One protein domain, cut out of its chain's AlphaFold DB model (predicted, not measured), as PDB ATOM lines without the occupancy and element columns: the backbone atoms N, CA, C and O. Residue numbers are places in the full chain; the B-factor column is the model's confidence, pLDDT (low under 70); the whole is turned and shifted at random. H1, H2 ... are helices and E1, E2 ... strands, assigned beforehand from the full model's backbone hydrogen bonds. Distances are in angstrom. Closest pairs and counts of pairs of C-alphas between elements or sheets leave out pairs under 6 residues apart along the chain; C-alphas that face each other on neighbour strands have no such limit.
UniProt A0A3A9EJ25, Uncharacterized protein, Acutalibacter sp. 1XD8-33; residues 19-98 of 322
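Overview. This is residues 19 to 98 of the 322 residues of an uncharacterized protein of Acutalibacter sp. 1XD8-33 (UniProt A0A3A9EJ25). This is a long helical hairpin, H2 and H3 side by side, with a small head at one end made of a three-stranded sheet, E1, E2 and E3, and the short helix H1, which only grazes that sheet. The printed part begins and ends in the head, and the hairpin makes most of the length of a rod that spans 56 by 22 by 17 A. The printed part has 80 residues, with three named helices and three named strands in the order H1, E1, E2, H2, H3, E3, and its class is mostly helix. The sheet runs E1, E2, E3, antiparallel throughout, and the whole is only just extended, close to loose, with a radius of gyration of the C-alphas of 17.6 A.

Along the chain. Begin at C-alpha 19, at (196.975, 156.702, 62.037), where H1, residues 19 to 24, starts. Next come the strands E1, residues 29 to 31, and E2, residues 38 to 43, which is 16.1 A long. Find C-alpha 46 at (181.126, 148.032, 50.007); from there H2, residues 46 to 69, runs 33.2 A. H3, residues 74 to 93, runs 28.7 A, with a kink of 29 degrees near residue 81. E3, residues 95 to 97, ends at C-alpha 97, at (190.517, 143.335, 59.684).

Arrangement. Start in the head, where H1 only grazes the sheet with its residues 20 to 24; its closest C-alpha pair with E1 is Leu 24 and Tyr 30, 6.4 A apart. E1 and E2 form a hairpin, with N 39 and O 30 at 2.8 A, within hydrogen-bond range. The pairing of E2 is staggered: residues 38 to 40 pair with E1 and 41 to 43 with E3. Between E2 and E3, look for N 96 and O 42 at 3.3 A. The edge strands E1 and E3 are only just apart, 8.1 A at the closest. Farther along, H2 and H3 form a helical hairpin: they touch, the closest C-alphas being those of Ser 58 and Val 80, 5.1 A apart. They run opposite ways at a shallow tilt of 9 degrees. H1 is apart from both. In H2 every O i to N i+4 pair is within hydrogen-bond range; in H1 it is 1 of 2 and in H3 14 of 16.

Size, cuts and confidence. The two C-alphas farthest apart are those of Cys 35 and Asp 70, at 56.3 A. The printed part has no cut and no long link. In this model the mean pLDDT of the printed part is 71.1, and you will find values under 70 at residues 19 to 46, 70 to 72 and 91 to 98.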
ATOM      1  N   ILE A  19     195.746 155.988  62.407       56.22
ATOM      2  CA  ILE A  19     196.975 156.702  62.037       56.22
ATOM      3  C   ILE A  19     198.156 155.731  61.854       56.22
ATOM      4  O   ILE A  19     198.971 155.914  60.955       56.22
ATOM      5  N   ARG A  20     198.235 154.641  62.638       52.75
ATOM      6  CA  ARG A  20     199.279 153.613  62.443       52.75
ATOM      7  C   ARG A  20     198.964 152.656  61.294       52.75
ATOM      8  O   ARG A  20     199.893 152.168  60.662       52.75
ATOM      9  N   THR A  21     197.690 152.429  60.973       53.44
ATOM     10  CA  THR A  21     197.268 151.579  59.846       53.44
ATOM     11  C   THR A  21     197.725 152.145  58.498       53.44
ATOM     12  O   THR A  21     198.047 151.383  57.591       53.44
ATOM     13  N   TRP A  22     197.843 153.473  58.382       51.16
ATOM     14  CA  TRP A  22     198.353 154.136  57.177       51.16
ATOM     15  C   TRP A  22     199.821 153.780  56.877       51.16
ATOM     16  O   TRP A  22     200.184 153.587  55.719       51.16
ATOM     17  N   SER A  23     200.639 153.572  57.916       51.03
ATOM     18  CA  SER A  23     202.031 153.110  57.776       51.03
ATOM     19  C   SER A  23     202.126 151.625  57.380       51.03
ATOM     20  O   SER A  23     203.035 151.223  56.655       51.03
ATOM     21  N   LEU A  24     201.135 150.808  57.759       47.81
ATOM     22  CA  LEU A  24     201.091 149.377  57.426       47.81
ATOM     23  C   LEU A  24     200.576 149.073  56.007       47.81
ATOM     24  O   LEU A  24     200.728 147.944  55.541       47.81
ATOM     25  N   LYS A  25     200.044 150.060  55.267       48.12
ATOM     26  CA  LYS A  25     199.592 149.881  53.871       48.12
ATOM     27  C   LYS A  25     200.719 149.442  52.916       48.12
ATOM     28  O   LYS A  25     200.427 148.952  51.831       48.12
ATOM     29  N   ARG A  26     201.994 149.564  53.315       46.00
ATOM     30  CA  ARG A  26     203.158 149.063  52.556       46.00
ATOM     31  C   ARG A  26     203.590 147.629  52.893       46.00
ATOM     32  O   ARG A  26     204.428 147.103  52.174       46.00
ATOM     33  N   GLN A  27     203.064 147.006  53.951       45.94
ATOM     34  CA  GLN A  27     203.579 145.719  54.447       45.94
ATOM     35  C   GLN A  27     202.625 144.533  54.267       45.94
ATOM     36  O   GLN A  27     203.032 143.407  54.521       45.94
ATOM     37  N   GLY A  28     201.385 144.738  53.806       54.34
ATOM     38  CA  GLY A  28     200.443 143.646  53.497       54.34
ATOM     39  C   GLY A  28     199.947 142.832  54.706       54.34
ATOM     40  O   GLY A  28     198.882 142.229  54.628       54.34
ATOM     41  N   GLU A  29     200.644 142.872  55.842       55.31
ATOM     42  CA  GLU A  29     200.304 142.188  57.087       55.31
ATOM     43  C   GLU A  29     200.082 143.198  58.217       55.31
ATOM     44  O   GLU A  29     200.971 143.972  58.574       55.31
ATOM     45  N   TYR A  30     198.885 143.196  58.812       57.50
ATOM     46  CA  TYR A  30     198.592 144.026  59.975       57.50
ATOM     47  C   TYR A  30     199.031 143.325  61.262       57.50
ATOM     48  O   TYR A  30     198.433 142.318  61.626       57.50
ATOM     49  N   GLN A  31     200.004 143.872  61.999       57.88
ATOM     50  CA  GLN A  31     200.309 143.436  63.369       57.88
ATOM     51  C   GLN A  31     199.666 144.368  64.402       57.88
ATOM     52  O   GLN A  31     199.928 145.573  64.435       57.88
ATOM     53  N   CYS A  32     198.834 143.819  65.291       60.22
ATOM     54  CA  CYS A  32     198.231 144.613  66.360       60.22
ATOM     55  C   CYS A  32     199.256 144.939  67.467       60.22
ATOM     56  O   CYS A  32     199.764 144.015  68.092       60.22
ATOM     57  N   PRO A  33     199.479 146.206  67.860       57.94
ATOM     58  CA  PRO A  33     200.459 146.559  68.898       57.94
ATOM     59  C   PRO A  33     200.060 146.130  70.322       57.94
ATOM     60  O   PRO A  33     200.858 146.236  71.245       57.94
ATOM     61  N   ARG A  34     198.809 145.691  70.532       55.47
ATOM     62  CA  ARG A  34     198.284 145.281  71.849       55.47
ATOM     63  C   ARG A  34     198.230 143.765  72.041       55.47
ATOM     64  O   ARG A  34     198.319 143.320  73.174       55.47
ATOM     65  N   CYS A  35     198.067 142.999  70.960       52.78
ATOM     66  CA  CYS A  35     197.991 141.529  70.996       52.78
ATOM     67  C   CYS A  35     199.013 140.833  70.090       52.78
ATOM     68  O   CYS A  35     198.986 139.611  70.014       52.78
ATOM     69  N   ALA A  36     199.845 141.579  69.356       55.34
ATOM     70  CA  ALA A  36     200.777 141.074  68.339       55.34
ATOM     71  C   ALA A  36     200.141 140.154  67.269       55.34
ATOM     72  O   ALA A  36     200.844 139.480  66.524       55.34
ATOM     73  N   GLY A  37     198.807 140.120  67.171       55.56
ATOM     74  CA  GLY A  37     198.097 139.284  66.211       55.56
ATOM     75  C   GLY A  37     198.283 139.811  64.794       55.56
ATOM     76  O   GLY A  37     198.006 140.988  64.549       55.56
ATOM     77  N   ILE A  38     198.738 138.935  63.900       59.25
ATOM     78  CA  ILE A  38     198.822 139.181  62.461       59.25
ATOM     79  C   ILE A  38     197.410 139.032  61.890       59.25
ATOM     80  O   ILE A  38     196.742 138.031  62.153       59.25
ATOM     81  N   SER A  39     196.931 140.016  61.136       55.28
ATOM     82  CA  SER A  39     195.693 139.905  60.366       55.28
ATOM     83  C   SER A  39     195.871 140.396  58.945       55.28
ATOM     84  O   SER A  39     196.531 141.408  58.712       55.28
ATOM     85  N   ASN A  40     195.259 139.680  58.005       57.31
ATOM     86  CA  ASN A  40     195.252 140.089  56.612       57.31
ATOM     87  C   ASN A  40     194.264 141.250  56.425       57.31
ATOM     88  O   ASN A  40     193.221 141.303  57.087       57.31
ATOM     89  N   ILE A  41     194.610 142.199  55.562       59.41
ATOM     90  CA  ILE A  41     193.787 143.379  55.306       59.41
ATOM     91  C   ILE A  41     192.860 143.072  54.133       59.41
ATOM     92  O   ILE A  41     193.301 143.041  52.987       59.41
ATOM     93  N   TYR A  42     191.572 142.872  54.413       56.34
ATOM     94  CA  TYR A  42     190.563 142.742  53.368       56.34
ATOM     95  C   TYR A  42     189.851 144.077  53.161       56.34
ATOM     96  O   TYR A  42     189.431 144.760  54.100       56.34
ATOM     97  N   LEU A  43     189.736 144.461  51.895       62.66
ATOM     98  CA  LEU A  43     188.992 145.639  51.488       62.66
ATOM     99  C   LEU A  43     187.513 145.246  51.376       62.66
ATOM    100  O   LEU A  43     187.179 144.309  50.653       62.66
ATOM    101  N   SER A  44     186.633 145.918  52.124       67.69
ATOM    102  CA  SER A  44     185.201 145.590  52.125       67.69
ATOM    103  C   SER A  44     184.609 145.739  50.719       67.69
ATOM    104  O   SER A  44     184.822 146.784  50.109       67.69
ATOM    105  N   PRO A  45     183.799 144.788  50.212       67.38
ATOM    106  CA  PRO A  45     183.113 144.920  48.919       67.38
ATOM    107  C   PRO A  45     182.269 146.198  48.787       67.38
ATOM    108  O   PRO A  45     182.008 146.684  47.690       67.38
ATOM    109  N   LEU A  46     181.880 146.785  49.919       68.19
ATOM    110  CA  LEU A  46     181.126 148.032  50.007       68.19
ATOM    111  C   LEU A  46     181.915 149.235  49.449       68.19
ATOM    112  O   LEU A  46     181.312 150.189  48.966       68.19
ATOM    113  N   ILE A  47     183.253 149.171  49.410       80.12
ATOM    114  CA  ILE A  47     184.079 150.205  48.765       80.12
ATOM    115  C   ILE A  47     183.791 150.333  47.269       80.12
ATOM    116  O   ILE A  47     183.877 151.437  46.746       80.12
ATOM    117  N   TYR A  48     183.418 149.245  46.584       80.81
ATOM    118  CA  TYR A  48     183.099 149.281  45.158       80.81
ATOM    119  C   TYR A  48     181.776 150.006  44.919       80.81
ATOM    120  O   TYR A  48     181.672 150.819  44.005       80.81
ATOM    121  N   VAL A  49     180.789 149.776  45.792       83.75
ATOM    122  CA  VAL A  49     179.502 150.481  45.748       83.75
ATOM    123  C   VAL A  49     179.695 151.965  46.066       83.75
ATOM    124  O   VAL A  49     179.170 152.814  45.353       83.75
ATOM    125  N   LEU A  50     180.501 152.296  47.079       81.81
ATOM    126  CA  LEU A  50     180.823 153.691  47.393       81.81
ATOM    127  C   LEU A  50     181.629 154.372  46.286       81.81
ATOM    128  O   LEU A  50     181.402 155.548  46.030       81.81
ATOM    129  N   ALA A  51     182.535 153.656  45.616       84.69
ATOM    130  CA  ALA A  51     183.292 154.190  44.488       84.69
ATOM    131  C   ALA A  51     182.359 154.523  43.322       84.69
ATOM    132  O   ALA A  51     182.432 155.618  42.769       84.69
ATOM    133  N   LEU A  52     181.439 153.610  42.994       89.06
ATOM    134  CA  LEU A  52     180.428 153.828  41.962       89.06
ATOM    135  C   LEU A  52     179.542 155.034  42.299       89.06
ATOM    136  O   LEU A  52     179.325 155.886  41.441       89.06
ATOM    137  N   LEU A  53     179.079 155.134  43.551       87.81
ATOM    138  CA  LEU A  53     178.277 156.262  44.027       87.81
ATOM    139  C   LEU A  53     179.047 157.584  44.001       87.81
ATOM    140  O   LEU A  53     178.480 158.616  43.668       87.81
ATOM    141  N   ALA A  54     180.334 157.574  44.342       90.75
ATOM    142  CA  ALA A  54     181.159 158.773  44.308       90.75
ATOM    143  C   ALA A  54     181.364 159.264  42.873       90.75
ATOM    144  O   ALA A  54     181.213 160.455  42.606       90.75
ATOM    145  N   VAL A  55     181.654 158.354  41.938       91.69
ATOM    146  CA  VAL A  55     181.800 158.682  40.514       91.69
ATOM    147  C   VAL A  55     180.475 159.183  39.941       91.69
ATOM    148  O   VAL A  55     180.461 160.211  39.265       91.69
ATOM    149  N   SER A  56     179.359 158.515  40.244       91.00
ATOM    150  CA  SER A  56     178.044 158.936  39.754       91.00
ATOM    151  C   SER A  56     177.623 160.286  40.339       91.00
ATOM    152  O   SER A  56     177.231 161.169  39.582       91.00
ATOM    153  N   ALA A  57     177.786 160.505  41.645       91.19
ATOM    154  CA  ALA A  57     177.490 161.784  42.290       91.19
ATOM    155  C   ALA A  57     178.356 162.922  41.732       91.19
ATOM    156  O   ALA A  57     177.840 164.001  41.456       91.19
ATOM    157  N   SER A  58     179.648 162.675  41.503       90.00
ATOM    158  CA  SER A  58     180.555 163.657  40.891       90.00
ATOM    159  C   SER A  58     180.113 164.028  39.475       90.00
ATOM    160  O   SER A  58     180.095 165.207  39.128       90.00
ATOM    161  N   GLY A  59     179.714 163.035  38.671       89.81
ATOM    162  CA  GLY A  59     179.203 163.247  37.317       89.81
ATOM    163  C   GLY A  59     177.896 164.038  37.297       89.81
ATOM    164  O   GLY A  59     177.744 164.948  36.485       89.81
ATOM    165  N   VAL A  60     176.985 163.755  38.231       91.00
ATOM    166  CA  VAL A  60     175.741 164.517  38.400       91.00
ATOM    167  C   VAL A  60     176.054 165.957  38.804       91.00
ATOM    168  O   VAL A  60     175.611 166.879  38.131       91.00
ATOM    169  N   ILE A  61     176.873 166.180  39.834       87.75
ATOM    170  CA  ILE A  61     177.252 167.533  40.279       87.75
ATOM    171  C   ILE A  61     177.886 168.328  39.133       87.75
ATOM    172  O   ILE A  61     177.527 169.488  38.928       87.75
ATOM    173  N   TYR A  62     178.775 167.698  38.362       87.44
ATOM    174  CA  TYR A  62     179.376 168.308  37.181       87.44
ATOM    175  C   TYR A  62     178.327 168.670  36.124       87.44
ATOM    176  O   TYR A  62     178.326 169.795  35.635       87.44
ATOM    177  N   PHE A  63     177.408 167.753  35.805       88.38
ATOM    178  CA  PHE A  63     176.338 167.992  34.837       88.38
ATOM    179  C   PHE A  63     175.437 169.154  35.270       88.38
ATOM    180  O   PHE A  63     175.178 170.051  34.479       88.38
ATOM    181  N   PHE A  64     175.021 169.198  36.538       85.50
ATOM    182  CA  PHE A  64     174.193 170.286  37.060       85.50
ATOM    183  C   PHE A  64     174.902 171.645  36.956       85.50
ATOM    184  O   PHE A  64     174.306 172.603  36.474       85.50
ATOM    185  N   HIS A  65     176.186 171.737  37.315       84.69
ATOM    186  CA  HIS A  65     176.928 172.996  37.173       84.69
ATOM    187  C   HIS A  65     177.145 173.372  35.702       84.69
ATOM    188  O   HIS A  65     176.967 174.528  35.332       84.69
ATOM    189  N   LYS A  66     177.463 172.397  34.841       81.81
ATOM    190  CA  LYS A  66     177.714 172.614  33.412       81.81
ATOM    191  C   LYS A  66     176.458 173.006  32.623       81.81
ATOM    192  O   LYS A  66     176.604 173.721  31.638       81.81
ATOM    193  N   PHE A  67     175.277 172.505  32.998       80.38
ATOM    194  CA  PHE A  67     174.030 172.693  32.242       80.38
ATOM    195  C   PHE A  67     173.065 173.719  32.845       80.38
ATOM    196  O   PHE A  67     172.266 174.274  32.101       80.38
ATOM    197  N   ILE A  68     173.092 173.955  34.163       73.44
ATOM    198  CA  ILE A  68     172.129 174.858  34.824       73.44
ATOM    199  C   ILE A  68     172.769 176.197  35.182       73.44
ATOM    200  O   ILE A  68     172.085 177.214  35.135       73.44
ATOM    201  N   LEU A  69     174.061 176.207  35.533       71.44
ATOM    202  CA  LEU A  69     174.768 177.432  35.911       71.44
ATOM    203  C   LEU A  69     175.719 177.940  34.813       71.44
ATOM    204  O   LEU A  69     176.056 179.111  34.843       71.44
ATOM    205  N   ASP A  70     176.165 177.088  33.876       67.62
ATOM    206  CA  ASP A  70     177.181 177.345  32.820       67.62
ATOM    207  C   ASP A  70     178.507 177.999  33.296       67.62
ATOM    208  O   ASP A  70     179.427 178.229  32.511       67.62
ATOM    209  N   ASP A  71     178.666 178.192  34.605       66.81
ATOM    210  CA  ASP A  71     179.866 178.681  35.267       66.81
ATOM    211  C   ASP A  71     180.818 177.514  35.568       66.81
ATOM    212  O   ASP A  71     180.780 176.843  36.611       66.81
ATOM    213  N   ILE A  72     181.734 177.262  34.629       69.19
ATOM    214  CA  ILE A  72     182.923 176.431  34.868       69.19
ATOM    215  C   ILE A  72     183.947 177.276  35.628       69.19
ATOM    216  O   ILE A  72     184.998 177.665  35.125       69.19
ATOM    217  N   GLU A  73     183.607 177.584  36.872       75.69
ATOM    218  CA  GLU A  73     184.482 178.289  37.790       75.69
ATOM    219  C   GLU A  73     185.233 177.301  38.694       75.69
ATOM    220  O   GLU A  73     184.875 176.127  38.844       75.69
ATOM    221  N   LEU A  74     186.277 177.782  39.368       80.25
ATOM    222  CA  LEU A  74     187.094 176.986  40.292       80.25
ATOM    223  C   LEU A  74     186.259 176.377  41.441       80.25
ATOM    224  O   LEU A  74     186.624 175.351  42.020       80.25
ATOM    225  N   LYS A  75     185.097 176.976  41.735       81.19
ATOM    226  CA  LYS A  75     184.094 176.474  42.684       81.19
ATOM    227  C   LYS A  75     183.482 175.147  42.235       81.19
ATOM    228  O   LYS A  75     183.382 174.230  43.044       81.19
ATOM    229  N   THR A  76     183.170 175.000  40.951       83.06
ATOM    230  CA  THR A  76     182.646 173.754  40.372       83.06
ATOM    231  C   THR A  76     183.664 172.625  40.497       83.06
ATOM    232  O   THR A  76     183.316 171.512  40.890       83.06
ATOM    233  N   ALA A  77     184.946 172.918  40.259       82.50
ATOM    234  CA  ALA A  77     186.025 171.953  40.470       82.50
ATOM    235  C   ALA A  77     186.120 171.511  41.943       82.50
ATOM    236  O   ALA A  77     186.275 170.321  42.221       82.50
ATOM    237  N   LEU A  78     185.956 172.445  42.889       87.31
ATOM    238  CA  LEU A  78     185.904 172.123  44.316       87.31
ATOM    239  C   LEU A  78     184.697 171.229  44.649       87.31
ATOM    240  O   LEU A  78     184.867 170.228  45.343       87.31
ATOM    241  N   TYR A  79     183.505 171.525  44.125       86.94
ATOM    242  CA  TYR A  79     182.302 170.718  44.360       86.94
ATOM    243  C   TYR A  79     182.383 169.314  43.771       86.94
ATOM    244  O   TYR A  79     181.925 168.372  44.411       86.94
ATOM    245  N   VAL A  80     182.999 169.148  42.599       87.62
ATOM    246  CA  VAL A  80     183.270 167.826  42.014       87.62
ATOM    247  C   VAL A  80     184.297 167.064  42.852       87.62
ATOM    248  O   VAL A  80     184.192 165.851  42.987       87.62
ATOM    249  N   PHE A  81     185.258 167.750  43.474       87.81
ATOM    250  CA  PHE A  81     186.269 167.117  44.322       87.81
ATOM    251  C   PHE A  81     185.728 166.657  45.688       87.81
ATOM    252  O   PHE A  81     186.202 165.658  46.227       87.81
ATOM    253  N   ILE A  82     184.720 167.331  46.248       89.12
ATOM    254  CA  ILE A  82     184.105 166.982  47.543       89.12
ATOM    255  C   ILE A  82     183.634 165.513  47.631       89.12
ATOM    256  O   ILE A  82     184.053 164.832  48.571       89.12
ATOM    257  N   PRO A  83     182.818 164.963  46.710       88.38
ATOM    258  CA  PRO A  83     182.411 163.556  46.758       88.38
ATOM    259  C   PRO A  83     183.602 162.592  46.640       88.38
ATOM    260  O   PRO A  83     183.602 161.558  47.311       88.38
ATOM    261  N   PHE A  84     184.651 162.937  45.883       86.31
ATOM    262  CA  PHE A  84     185.892 162.152  45.842       86.31
ATOM    263  C   PHE A  84     186.659 162.201  47.165       86.31
ATOM    264  O   PHE A  84     187.152 161.170  47.617       86.31
ATOM    265  N   ALA A  85     186.743 163.363  47.816       84.88
ATOM    266  CA  ALA A  85     187.394 163.515  49.114       84.88
ATOM    267  C   ALA A  85     186.643 162.746  50.211       84.88
ATOM    268  O   ALA A  85     187.255 162.038  51.013       84.88
ATOM    269  N   ILE A  86     185.312 162.820  50.206       85.25
ATOM    270  CA  ILE A  86     184.448 162.044  51.095       85.25
ATOM    271  C   ILE A  86     184.670 160.549  50.849       85.25
ATOM    272  O   ILE A  86     184.971 159.814  51.790       85.25
ATOM    273  N   PHE A  87     184.613 160.094  49.596       84.69
ATOM    274  CA  PHE A  87     184.905 158.707  49.239       84.69
ATOM    275  C   PHE A  87     186.302 158.269  49.678       84.69
ATOM    276  O   PHE A  87     186.456 157.176  50.215       84.69
ATOM    277  N   PHE A  88     187.314 159.113  49.505       80.44
ATOM    278  CA  PHE A  88     188.682 158.828  49.919       80.44
ATOM    279  C   PHE A  88     188.783 158.629  51.435       80.44
ATOM    280  O   PHE A  88     189.390 157.659  51.894       80.44
ATOM    281  N   LEU A  89     188.128 159.489  52.221       78.31
ATOM    282  CA  LEU A  89     188.041 159.327  53.670       78.31
ATOM    283  C   LEU A  89     187.296 158.037  54.032       78.31
ATOM    284  O   LEU A  89     187.826 157.215  54.776       78.31
ATOM    285  N   PHE A  90     186.119 157.785  53.458       72.81
ATOM    286  CA  PHE A  90     185.351 156.562  53.722       72.81
ATOM    287  C   PHE A  90     186.077 155.284  53.283       72.81
ATOM    288  O   PHE A  90     186.017 154.277  53.987       72.81
ATOM    289  N   SER A  91     186.819 155.319  52.176       69.25
ATOM    290  CA  SER A  91     187.652 154.213  51.701       69.25
ATOM    291  C   SER A  91     188.764 153.872  52.694       69.25
ATOM    292  O   SER A  91     189.151 152.706  52.778       69.25
ATOM    293  N   LEU A  92     189.264 154.849  53.457       65.88
ATOM    294  CA  LEU A  92     190.223 154.611  54.539       65.88
ATOM    295  C   LEU A  92     189.554 153.982  55.772       65.88
ATOM    296  O   LEU A  92     190.170 153.152  56.440       65.88
ATOM    297  N   PHE A  93     188.300 154.337  56.063       58.50
ATOM    298  CA  PHE A  93     187.537 153.785  57.191       58.50
ATOM    299  C   PHE A  93     186.937 152.393  56.915       58.50
ATOM    300  O   PHE A  93     186.749 151.613  57.847       58.50
ATOM    301  N   MET A  94     186.686 152.038  55.652       53.94
ATOM    302  CA  MET A  94     186.110 150.752  55.205       53.94
ATOM    303  C   MET A  94     187.117 149.586  55.135       53.94
ATOM    304  O   MET A  94     186.867 148.568  54.482       53.94
ATOM    305  N   VAL A  95     188.257 149.705  55.812       56.00
ATOM    306  CA  VAL A  95     189.246 148.631  55.926       56.00
ATOM    307  C   VAL A  95     188.848 147.706  57.078       56.00
ATOM    308  O   VAL A  95     188.952 148.073  58.250       56.00
ATOM    309  N   TYR A  96     188.386 146.496  56.757       49.41
ATOM    310  CA  TYR A  96     188.011 145.488  57.748       49.41
ATOM    311  C   TYR A  96     189.187 144.533  57.993       49.41
ATOM    312  O   TYR A  96     189.757 143.958  57.068       49.41
ATOM    313  N   LEU A  97     189.554 144.352  59.264       50.31
ATOM    314  CA  LEU A  97     190.517 143.335  59.684       50.31
ATOM    315  C   LEU A  97     189.748 142.040  59.949       50.31
ATOM    316  O   LEU A  97     189.181 141.858  61.030       50.31
ATOM    317  N   GLU A  98     189.708 141.144  58.971       43.91
ATOM    318  CA  GLU A  98     189.200 139.793  59.193       43.91
ATOM    319  C   GLU A  98     190.310 138.908  59.779       43.91
ATOM    320  O   GLU A  98     191.494 139.079  59.474       43.91
TER     321      GLU A  98